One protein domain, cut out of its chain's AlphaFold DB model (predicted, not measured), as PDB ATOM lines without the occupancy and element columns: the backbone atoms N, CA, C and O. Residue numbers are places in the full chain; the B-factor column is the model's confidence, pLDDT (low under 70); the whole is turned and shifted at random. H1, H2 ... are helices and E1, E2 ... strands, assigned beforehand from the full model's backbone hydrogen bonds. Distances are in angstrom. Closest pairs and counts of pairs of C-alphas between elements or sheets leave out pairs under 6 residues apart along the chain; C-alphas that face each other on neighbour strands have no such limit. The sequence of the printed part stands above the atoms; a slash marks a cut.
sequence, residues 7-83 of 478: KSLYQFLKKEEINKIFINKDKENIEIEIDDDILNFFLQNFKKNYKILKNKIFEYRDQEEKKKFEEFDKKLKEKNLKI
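AT A GLANCE: This is residues 7 to 83 of the 478 residues of the protein "SIR2-like domain protein" of Fusobacterium sp. CM21 (UniProt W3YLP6). One long helix, H5, makes a straight side along the longest axis; the shorter helix H3 crosses its later part at a slant, and a small two-strand ladder, E1 with E2, sits near its last turns. The short helices H1 and H2 lie beyond H3, on the side away from H5, while H4 turns a corner from the end of H3; a wide loop, residues 54 to 62, leads from H4 to the start of H5, where residues 61 to 67 stick out. The printed part has 77 residues with five named helices and two named strands, in the order H1 H2 E1 H3 H4 H5 E2, and the sheet E1 - E2 is antiparallel. It is mostly helix and compact, with a radius of gyration of the C-alphas of 12.6 A and spans of 35 by 30 by 22 A.

HOW THE PARTS SIT: Start at H1, residues 9 to 12, which meets H2, residues 15 to 19, only through their link. Next comes E1, residues 22 to 24; look from it to E2, residues 81 to 83, its antiparallel neighbour at 137 degrees, where N 23 and O 82 are within hydrogen-bond range at 2.9 A, as are N 82 and O 23 at 2.9 A. Go on to H3, residues 36 to 44: H1 only just touches it, with 3 pairs of C-alphas within 8 A, the closest being those of Leu 9 and Leu 43, 6.2 A apart. H2 is close to H3 but not clearly touching, the closest C-alphas being those of Lys 15 and Leu 39 at 7.6 A. H4, residues 46 to 53, is about perpendicular to H3 at 87 degrees and close but not clearly touching, with the C-alphas of Phe 42 and Asn 49 closest at 7.0 A. H5, residues 63 to 78, touches H3 with residues 72 to 76 alone, at a steep tilt of 44 degrees, opposite ways; the closest C-alphas are those of Ile 38 and Phe 72, 7.3 A apart. The closest C-alphas of H5 and E2 are those of Leu 76 and Lys 82, at 6.6 A. H4 and H5 are apart. In H2, H3, H4 and H5 every O i to N i+4 pair is within hydrogen-bond range; H1 is too short for such a pair.

IN THESE COORDINATES: Find C-alpha 9 at (-37.933, 28.026, 45.955), where H1 begins; H1, H2 and E1 measure 4.8, 6.3 and 7.0 A. H3 measures 11.8 A and H4 10.0 A. From C-alpha 63 at (-45.018, 20.572, 23.592), H5 runs 22.5 A to C-alpha 78. E2, 6.9 A long, ends at C-alpha 83, (-27.306, 17.893, 38.733).

THE WHOLE: The C-alphas farthest apart are those of Asn 29 and Asp 62, at 35.2 A. The printed part has no cut, and its one long link, 11 residues, joins E1 to H3. The model's mean pLDDT over the printed part is 73.0; look for values under 70 at residues 7 to 13, 26 to 32, 47, 52 and 54 to 61.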
ATOM      1  N   LYS A   7     -41.986  30.796  51.146       50.81
ATOM      2  CA  LYS A   7     -40.725  30.699  50.426       50.81
ATOM      3  C   LYS A   7     -41.031  30.242  49.017       50.81
ATOM      4  O   LYS A   7     -41.405  29.093  48.800       50.81
ATOM      5  N   SER A   8     -40.860  31.149  48.054       44.53
ATOM      6  CA  SER A   8     -40.539  30.688  46.707       44.53
ATOM      7  C   SER A   8     -39.285  29.824  46.815       44.53
ATOM      8  O   SER A   8     -38.480  29.984  47.737       44.53
ATOM      9  N   LEU A   9     -39.092  28.898  45.894       47.22
ATOM     10  CA  LEU A   9     -37.933  28.026  45.955       47.22
ATOM     11  C   LEU A   9     -36.590  28.801  46.008       47.22
ATOM     12  O   LEU A   9     -35.668  28.375  46.694       47.22
ATOM     13  N   TYR A  10     -36.534  29.997  45.405       37.50
ATOM     14  CA  TYR A  10     -35.410  30.949  45.484       37.50
ATOM     15  C   TYR A  10     -35.150  31.498  46.904       37.50
ATOM     16  O   TYR A  10     -34.035  31.861  47.255       37.50
ATOM     17  N   GLN A  11     -36.179  31.574  47.748       48.94
ATOM     18  CA  GLN A  11     -36.067  31.966  49.162       48.94
ATOM     19  C   GLN A  11     -35.862  30.755  50.093       48.94
ATOM     20  O   GLN A  11     -35.474  30.897  51.262       48.94
ATOM     21  N   PHE A  12     -36.156  29.550  49.593       60.19
ATOM     22  CA  PHE A  12     -35.903  28.278  50.268       60.19
ATOM     23  C   PHE A  12     -34.445  27.837  50.120       60.19
ATOM     24  O   PHE A  12     -33.832  27.448  51.115       60.19
ATOM     25  N   LEU A  13     -33.884  27.987  48.918       66.38
ATOM     26  CA  LEU A  13     -32.508  27.655  48.556       66.38
ATOM     27  C   LEU A  13     -31.768  28.918  48.103       66.38
ATOM     28  O   LEU A  13     -32.202  29.579  47.164       66.38
ATOM     29  N   LYS A  14     -30.648  29.256  48.748       71.94
ATOM     30  CA  LYS A  14     -29.789  30.370  48.324       71.94
ATOM     31  C   LYS A  14     -29.057  30.004  47.028       71.94
ATOM     32  O   LYS A  14     -28.717  28.839  46.828       71.94
ATOM     33  N   LYS A  15     -28.735  30.999  46.188       71.81
ATOM     34  CA  LYS A  15     -27.934  30.817  44.955       71.81
ATOM     35  C   LYS A  15     -26.666  29.993  45.208       71.81
ATOM     36  O   LYS A  15     -26.421  29.007  44.521       71.81
ATOM     37  N   GLU A  16     -25.926  30.346  46.255       75.50
ATOM     38  CA  GLU A  16     -24.709  29.647  46.684       75.50
ATOM     39  C   GLU A  16     -24.955  28.164  46.989       75.50
ATOM     40  O   GLU A  16     -24.141  27.324  46.631       75.50
ATOM     41  N   GLU A  17     -26.082  27.819  47.616       78.00
ATOM     42  CA  GLU A  17     -26.434  26.434  47.954       78.00
ATOM     43  C   GLU A  17     -26.816  25.630  46.709       78.00
ATOM     44  O   GLU A  17     -26.542  24.434  46.638       78.00
ATOM     45  N   ILE A  18     -27.421  26.286  45.714       76.88
ATOM     46  CA  ILE A  18     -27.813  25.660  44.448       76.88
ATOM     47  C   ILE A  18     -26.593  25.375  43.581       76.88
ATOM     48  O   ILE A  18     -26.517  24.290  43.008       76.88
ATOM     49  N   ASN A  19     -25.616  26.286  43.532       77.44
ATOM     50  CA  ASN A  19     -24.358  26.065  42.811       77.44
ATOM     51  C   ASN A  19     -23.684  24.752  43.242       77.44
ATOM     52  O   ASN A  19     -23.212  23.993  42.401       77.44
ATOM     53  N   LYS A  20     -23.742  24.415  44.540       77.12
ATOM     54  CA  LYS A  20     -23.161  23.173  45.084       77.12
ATOM     55  C   LYS A  20     -23.790  21.901  44.521       77.12
ATOM     56  O   LYS A  20     -23.153  20.848  44.537       77.12
ATOM     57  N   ILE A  21     -25.028  21.976  44.027       81.94
ATOM     58  CA  ILE A  21     -25.766  20.846  43.450       81.94
ATOM     59  C   ILE A  21     -25.224  20.491  42.059       81.94
ATOM     60  O   ILE A  21     -25.251  19.320  41.668       81.94
ATOM     61  N   PHE A  22     -24.729  21.477  41.310       83.12
ATOM     62  CA  PHE A  22     -24.201  21.271  39.967       83.12
ATOM     63  C   PHE A  22     -22.750  20.792  40.038       83.12
ATOM     64  O   PHE A  22     -21.900  21.397  40.688       83.12
ATOM     65  N   ILE A  23     -22.476  19.677  39.362       82.88
ATOM     66  CA  ILE A  23     -21.158  19.045  39.303       82.88
ATOM     67  C   ILE A  23     -20.701  18.894  37.855       82.88
ATOM     68  O   ILE A  23     -21.517  18.752  36.940       82.88
ATOM     69  N   ASN A  24     -19.385  18.894  37.652       80.75
ATOM     70  CA  ASN A  24     -18.792  18.542  36.367       80.75
ATOM     71  C   ASN A  24     -19.023  17.053  36.059       80.75
ATOM     72  O   ASN A  24     -18.890  16.215  36.951       80.75
ATOM     73  N   LYS A  25     -19.335  16.701  34.807       70.88
ATOM     74  CA  LYS A  25     -19.491  15.290  34.411       70.88
ATOM     75  C   LYS A  25     -18.185  14.501  34.410       70.88
ATOM     76  O   LYS A  25     -18.227  13.312  34.701       70.88
ATOM     77  N   ASP A  26     -17.061  15.147  34.107       69.12
ATOM     78  CA  ASP A  26     -15.759  14.477  33.977       69.12
ATOM     79  C   ASP A  26     -14.978  14.443  35.297       69.12
ATOM     80  O   ASP A  26     -13.994  13.717  35.433       69.12
ATOM     81  N   LYS A  27     -15.401  15.243  36.280       63.91
ATOM     82  CA  LYS A  27     -14.810  15.307  37.619       63.91
ATOM     83  C   LYS A  27     -15.925  15.343  38.656       63.91
ATOM     84  O   LYS A  27     -16.405  16.417  39.029       63.91
ATOM     85  N   GLU A  28     -16.331  14.163  39.118       56.09
ATOM     86  CA  GLU A  28     -17.221  14.046  40.271       56.09
ATOM     87  C   GLU A  28     -16.575  14.786  41.459       56.09
ATOM     88  O   GLU A  28     -15.425  14.526  41.800       56.09
ATOM     89  N   ASN A  29     -17.311  15.737  42.050       57.91
ATOM     90  CA  ASN A  29     -16.953  16.587  43.205       57.91
ATOM     91  C   ASN A  29     -16.363  17.984  42.952       57.91
ATOM     92  O   ASN A  29     -16.114  18.683  43.932       57.91
ATOM     93  N   ILE A  30     -16.222  18.463  41.711       61.41
ATOM     94  CA  ILE A  30     -15.928  19.894  41.495       61.41
ATOM     95  C   ILE A  30     -17.237  20.680  41.403       61.41
ATOM     96  O   ILE A  30     -18.022  20.476  40.474       61.41
ATOM     97  N   GLU A  31     -17.462  21.556  42.384       62.78
ATOM     98  CA  GLU A  31     -18.568  22.517  42.395       62.78
ATOM     99  C   GLU A  31     -18.315  23.602  41.351       62.78
ATOM    100  O   GLU A  31     -17.197  24.108  41.226       62.78
ATOM    101  N   ILE A  32     -19.344  23.933  40.574       69.12
ATOM    102  CA  ILE A  32     -19.243  24.923  39.503       69.12
ATOM    103  C   ILE A  32     -20.295  25.996  39.738       69.12
ATOM    104  O   ILE A  32     -21.473  25.701  39.939       69.12
ATOM    105  N   GLU A  33     -19.865  27.254  39.687       72.12
ATOM    106  CA  GLU A  33     -20.782  28.383  39.653       72.12
ATOM    107  C   GLU A  33     -21.532  28.386  38.315       72.12
ATOM    108  O   GLU A  33     -20.933  28.451  37.239       72.12
ATOM    109  N   ILE A  34     -22.856  28.247  38.386       77.56
ATOM    110  CA  ILE A  34     -23.726  28.244  37.212       77.56
ATOM    111  C   ILE A  34     -24.148  29.668  36.846       77.56
ATOM    112  O   ILE A  34     -24.181  30.560  37.693       77.56
ATOM    113  N   ASP A  35     -24.476  29.881  35.572       81.69
ATOM    114  CA  ASP A  35     -24.991  31.173  35.125       81.69
ATOM    115  C   ASP A  35     -26.412  31.429  35.650       81.69
ATOM    116  O   ASP A  35     -27.151  30.512  36.030       81.69
ATOM    117  N   ASP A  36     -26.796  32.707  35.668       80.62
ATOM    118  CA  ASP A  36     -28.104  33.126  36.170       80.62
ATOM    119  C   ASP A  36     -29.253  32.520  35.356       80.62
ATOM    120  O   ASP A  36     -30.313  32.252  35.912       80.62
ATOM    121  N   ASP A  37     -29.045  32.222  34.073       81.50
ATOM    122  CA  ASP A  37     -30.050  31.587  33.219       81.50
ATOM    123  C   ASP A  37     -30.345  30.135  33.631       81.50
ATOM    124  O   ASP A  37     -31.516  29.776  33.795       81.50
ATOM    125  N   ILE A  38     -29.317  29.295  33.840       82.94
ATOM    126  CA  ILE A  38     -29.496  27.914  34.328       82.94
ATOM    127  C   ILE A  38     -30.109  27.939  35.724       82.94
ATOM    128  O   ILE A  38     -31.027  27.168  36.011       82.94
ATOM    129  N   LEU A  39     -29.627  28.839  36.578       80.56
ATOM    130  CA  LEU A  39     -30.104  28.994  37.943       80.56
ATOM    131  C   LEU A  39     -31.590  29.373  37.971       80.56
ATOM    132  O   LEU A  39     -32.395  28.688  38.607       80.56
ATOM    133  N   ASN A  40     -31.972  30.417  37.233       79.62
ATOM    134  CA  ASN A  40     -33.349  30.890  37.140       79.62
ATOM    135  C   ASN A  40     -34.266  29.818  36.549       79.62
ATOM    136  O   ASN A  40     -35.350  29.585  37.090       79.62
ATOM    137  N   PHE A  41     -33.829  29.118  35.496       82.56
ATOM    138  CA  PHE A  41     -34.604  28.020  34.926       82.56
ATOM    139  C   PHE A  41     -34.802  26.889  35.936       82.56
ATOM    140  O   PHE A  41     -35.931  26.427  36.121       82.56
ATOM    141  N   PHE A  42     -33.727  26.450  36.601       79.88
ATOM    142  CA  PHE A  42     -33.776  25.368  37.578       79.88
ATOM    143  C   PHE A  42     -34.736  25.699  38.719       79.88
ATOM    144  O   PHE A  42     -35.554  24.857  39.082       79.88
ATOM    145  N   LEU A  43     -34.685  26.933  39.227       74.44
ATOM    146  CA  LEU A  43     -35.539  27.421  40.307       74.44
ATOM    147  C   LEU A  43     -37.010  27.527  39.901       74.44
ATOM    148  O   LEU A  43     -37.882  27.056  40.630       74.44
ATOM    149  N   GLN A  44     -37.300  28.101  38.732       74.75
ATOM    150  CA  GLN A  44     -38.672  28.198  38.219       74.75
ATOM    151  C   GLN A  44     -39.295  26.819  37.959       74.75
ATOM    152  O   GLN A  44     -40.512  26.665  38.028       74.75
ATOM    153  N   ASN A  45     -38.464  25.811  37.682       74.56
ATOM    154  CA  ASN A  45     -38.892  24.471  37.287       74.56
ATOM    155  C   ASN A  45     -38.531  23.380  38.299       74.56
ATOM    156  O   ASN A  45     -38.613  22.191  37.988       74.56
ATOM    157  N   PHE A  46     -38.146  23.744  39.517       73.19
ATOM    158  CA  PHE A  46     -37.540  22.808  40.457       73.19
ATOM    159  C   PHE A  46     -38.395  21.614  40.791       73.19
ATOM    160  O   PHE A  46     -37.875  20.513  40.822       73.19
ATOM    161  N   LYS A  47     -39.700  21.788  41.009       69.19
ATOM    162  CA  LYS A  47     -40.586  20.656  41.292       69.19
ATOM    163  C   LYS A  47     -40.516  19.602  40.188       69.19
ATOM    164  O   LYS A  47     -40.507  18.406  40.467       69.19
ATOM    165  N   LYS A  48     -40.441  20.048  38.934       72.38
ATOM    166  CA  LYS A  48     -40.326  19.176  37.762       72.38
ATOM    167  C   LYS A  48     -38.936  18.568  37.688       72.38
ATOM    168  O   LYS A  48     -38.836  17.352  37.614       72.38
ATOM    169  N   ASN A  49     -37.889  19.384  37.827       72.06
ATOM    170  CA  ASN A  49     -36.506  18.909  37.892       72.06
ATOM    171  C   ASN A  49     -36.323  17.857  38.998       72.06
ATOM    172  O   ASN A  49     -35.768  16.795  38.762       72.06
ATOM    173  N   TYR A  50     -36.867  18.101  40.185       72.38
ATOM    174  CA  TYR A  50     -36.841  17.206  41.332       72.38
ATOM    175  C   TYR A  50     -37.598  15.899  41.070       72.38
ATOM    176  O   TYR A  50     -37.069  14.823  41.342       72.38
ATOM    177  N   LYS A  51     -38.807  15.961  40.491       71.38
ATOM    178  CA  LYS A  51     -39.563  14.759  40.096       71.38
ATOM    179  C   LYS A  51     -38.822  13.939  39.036       71.38
ATOM    180  O   LYS A  51     -38.725  12.724  39.195       71.38
ATOM    181  N   ILE A  52     -38.254  14.599  38.023       69.69
ATOM    182  CA  ILE A  52     -37.418  13.975  36.987       69.69
ATOM    183  C   ILE A  52     -36.210  13.280  37.636       69.69
ATOM    184  O   ILE A  52     -35.967  12.107  37.375       69.69
ATOM    185  N   LEU A  53     -35.510  13.949  38.559       71.00
ATOM    186  CA  LEU A  53     -34.360  13.387  39.285       71.00
ATOM    187  C   LEU A  53     -34.739  12.206  40.193       71.00
ATOM    188  O   LEU A  53     -33.952  11.274  40.386       71.00
ATOM    189  N   LYS A  54     -35.956  12.197  40.742       65.81
ATOM    190  CA  LYS A  54     -36.502  11.058  41.494       65.81
ATOM    191  C   LYS A  54     -37.005   9.912  40.603       65.81
ATOM    192  O   LYS A  54     -37.527   8.945  41.148       65.81
ATOM    193  N   ASN A  55     -36.827   9.975  39.277       61.16
ATOM    194  CA  ASN A  55     -37.394   9.027  38.308       61.16
ATOM    195  C   ASN A  55     -38.921   8.883  38.440       61.16
ATOM    196  O   ASN A  55     -39.484   7.834  38.127       61.16
ATOM    197  N   LYS A  56     -39.608   9.920  38.934       60.44
ATOM    198  CA  LYS A  56     -41.069   9.923  38.998       60.44
ATOM    199  C   LYS A  56     -41.631  10.332  37.645       60.44
ATOM    200  O   LYS A  56     -41.117  11.251  37.010       60.44
ATOM    201  N   ILE A  57     -42.713   9.670  37.235       49.78
ATOM    202  CA  ILE A  57     -43.446  10.023  36.015       49.78
ATOM    203  C   ILE A  57     -43.914  11.475  36.142       49.78
ATOM    204  O   ILE A  57     -44.552  11.861  37.126       49.78
ATOM    205  N   PHE A  58     -43.551  12.281  35.152       60.25
ATOM    206  CA  PHE A  58     -43.922  13.681  35.053       60.25
ATOM    207  C   PHE A  58     -44.466  13.955  33.648       60.25
ATOM    208  O   PHE A  58     -43.839  13.582  32.657       60.25
ATOM    209  N   GLU A  59     -45.624  14.609  33.569       57.31
ATOM    210  CA  GLU A  59     -46.237  15.022  32.307       57.31
ATOM    211  C   GLU A  59     -45.966  16.505  32.043       57.31
ATOM    212  O   GLU A  59     -46.266  17.373  32.869       57.31
ATOM    213  N   TYR A  60     -45.392  16.801  30.875       67.06
ATOM    214  CA  TYR A  60     -45.266  18.172  30.387       67.06
ATOM    215  C   TYR A  60     -46.651  18.738  30.070       67.06
ATOM    216  O   TYR A  60     -47.492  18.037  29.510       67.06
ATOM    217  N   ARG A  61     -46.879  20.013  30.401       60.00
ATOM    218  CA  ARG A  61     -48.163  20.692  30.158       60.00
ATOM    219  C   ARG A  61     -48.507  20.755  28.673       60.00
ATOM    220  O   ARG A  61     -49.670  20.638  28.305       60.00
ATOM    221  N   ASP A  62     -47.490  20.932  27.837       70.81
ATOM    222  CA  ASP A  62     -47.602  21.049  26.390       70.81
ATOM    223  C   ASP A  62     -46.249  20.748  25.713       70.81
ATOM    224  O   ASP A  62     -45.230  20.471  26.361       70.81
ATOM    225  N   GLN A  63     -46.236  20.782  24.377       75.25
ATOM    226  CA  GLN A  63     -45.018  20.572  23.592       75.25
ATOM    227  C   GLN A  63     -44.000  21.717  23.719       75.25
ATOM    228  O   GLN A  63     -42.811  21.482  23.501       75.25
ATOM    229  N   GLU A  64     -44.421  22.939  24.056       78.25
ATOM    230  CA  GLU A  64     -43.503  24.073  24.221       78.25
ATOM    231  C   GLU A  64     -42.686  23.936  25.503       78.25
ATOM    232  O   GLU A  64     -41.476  24.152  25.511       78.25
ATOM    233  N   GLU A  65     -43.327  23.519  26.588       78.00
ATOM    234  CA  GLU A  65     -42.674  23.237  27.851       78.00
ATOM    235  C   GLU A  65     -41.674  22.093  27.707       78.00
ATOM    236  O   GLU A  65     -40.545  22.213  28.179       78.00
ATOM    237  N   LYS A  66     -42.041  21.022  26.995       81.81
ATOM    238  CA  LYS A  66     -41.108  19.928  26.707       81.81
ATOM    239  C   LYS A  66     -39.845  20.436  26.001       81.81
ATOM    240  O   LYS A  66     -38.742  20.114  26.437       81.81
ATOM    241  N   LYS A  67     -39.993  21.292  24.982       83.31
ATOM    242  CA  LYS A  67     -38.853  21.916  24.288       83.31
ATOM    243  C   LYS A  67     -37.980  22.749  25.228       83.31
ATOM    244  O   LYS A  67     -36.761  22.684  25.124       83.31
ATOM    245  N   LYS A  68     -38.576  23.489  26.171       85.06
ATOM    246  CA  LYS A  68     -37.825  24.276  27.166       85.06
ATOM    247  C   LYS A  68     -36.939  23.397  28.059       85.06
ATOM    248  O   LYS A  68     -35.800  23.766  28.325       85.06
ATOM    249  N   PHE A  69     -37.433  22.237  28.502       84.19
ATOM    250  CA  PHE A  69     -36.625  21.283  29.275       84.19
ATOM    251  C   PHE A  69     -35.543  20.607  28.424       84.19
ATOM    252  O   PHE A  69     -34.414  20.468  28.885       84.19
ATOM    253  N   GLU A  70     -35.842  20.254  27.170       84.44
ATOM    254  CA  GLU A  70     -34.839  19.713  26.239       84.44
ATOM    255  C   GLU A  70     -33.708  20.720  25.961       84.44
ATOM    256  O   GLU A  70     -32.534  20.344  25.916       84.44
ATOM    257  N   GLU A  71     -34.039  22.006  25.815       85.81
ATOM    258  CA  GLU A  71     -33.055  23.080  25.656       85.81
ATOM    259  C   GLU A  71     -32.208  23.263  26.923       85.81
ATOM    260  O   GLU A  71     -30.988  23.410  26.837       85.81
ATOM    261  N   PHE A  72     -32.827  23.195  28.104       86.06
ATOM    262  CA  PHE A  72     -32.118  23.235  29.382       86.06
ATOM    263  C   PHE A  72     -31.131  22.068  29.533       86.06
ATOM    264  O   PHE A  72     -29.956  22.289  29.831       86.06
ATOM    265  N   ASP A  73     -31.556  20.840  29.232       83.69
ATOM    266  CA  ASP A  73     -30.688  19.659  29.252       83.69
ATOM    267  C   ASP A  73     -29.539  19.769  28.241       83.69
ATOM    268  O   ASP A  73     -28.418  19.312  28.503       83.69
ATOM    269  N   LYS A  74     -29.791  20.387  27.080       85.38
ATOM    270  CA  LYS A  74     -28.758  20.669  26.080       85.38
ATOM    271  C   LYS A  74     -27.735  21.676  26.609       85.38
ATOM    272  O   LYS A  74     -26.542  21.393  26.527       85.38
ATOM    273  N   LYS A  75     -28.174  22.778  27.227       85.12
ATOM    274  CA  LYS A  75     -27.285  23.772  27.860       85.12
ATOM    275  C   LYS A  75     -26.426  23.150  28.963       85.12
ATOM    276  O   LYS A  75     -25.225  23.404  29.023       85.12
ATOM    277  N   LEU A  76     -27.003  22.277  29.796       84.69
ATOM    278  CA  LEU A  76     -26.238  21.531  30.800       84.69
ATOM    279  C   LEU A  76     -25.174  20.634  30.155       84.69
ATOM    280  O   LEU A  76     -24.043  20.587  30.633       84.69
ATOM    281  N   LYS A  77     -25.498  19.949  29.050       85.00
ATOM    282  CA  LYS A  77     -24.529  19.132  28.299       85.00
ATOM    283  C   LYS A  77     -23.406  19.970  27.686       85.00
ATOM    284  O   LYS A  77     -22.256  19.574  27.826       85.00
ATOM    285  N   GLU A  78     -23.726  21.098  27.055       85.88
ATOM    286  CA  GLU A  78     -22.746  22.008  26.439       85.88
ATOM    287  C   GLU A  78     -21.750  22.562  27.467       85.88
ATOM    288  O   GLU A  78     -20.561  22.664  27.180       85.88
ATOM    289  N   LYS A  79     -22.211  22.842  28.692       83.19
ATOM    290  CA  LYS A  79     -21.357  23.286  29.805       83.19
ATOM    291  C   LYS A  79     -20.725  22.153  30.618       83.19
ATOM    292  O   LYS A  79     -20.075  22.413  31.626       83.19
ATOM    293  N   ASN A  80     -20.917  20.904  30.200       83.38
ATOM    294  CA  ASN A  80     -20.447  19.710  30.897       83.38
ATOM    295  C   ASN A  80     -20.920  19.581  32.362       83.38
ATOM    296  O   ASN A  80     -20.210  19.069  33.229       83.38
ATOM    297  N   LEU A  81     -22.142  20.041  32.634       83.81
ATOM    298  CA  LEU A  81     -22.769  20.047  33.953       83.81
ATOM    299  C   LEU A  81     -23.753  18.885  34.120       83.81
ATOM    300  O   LEU A  81     -24.443  18.467  33.185       83.81
ATOM    301  N   LYS A  82     -23.860  18.390  35.352       84.44
ATOM    302  CA  LYS A  82     -24.888  17.449  35.806       84.44
ATOM    303  C   LYS A  82     -25.407  17.886  37.173       84.44
ATOM    304  O   LYS A  82     -24.657  18.398  37.997       84.44
ATOM    305  N   ILE A  83     -26.692  17.654  37.426       82.94
ATOM    306  CA  ILE A  83     -27.306  17.893  38.733       82.94
ATOM    307  C   ILE A  83     -27.051  16.662  39.613       82.94
ATOM    308  O   ILE A  83     -27.441  15.548  39.251       82.94
TER     309      ILE A  83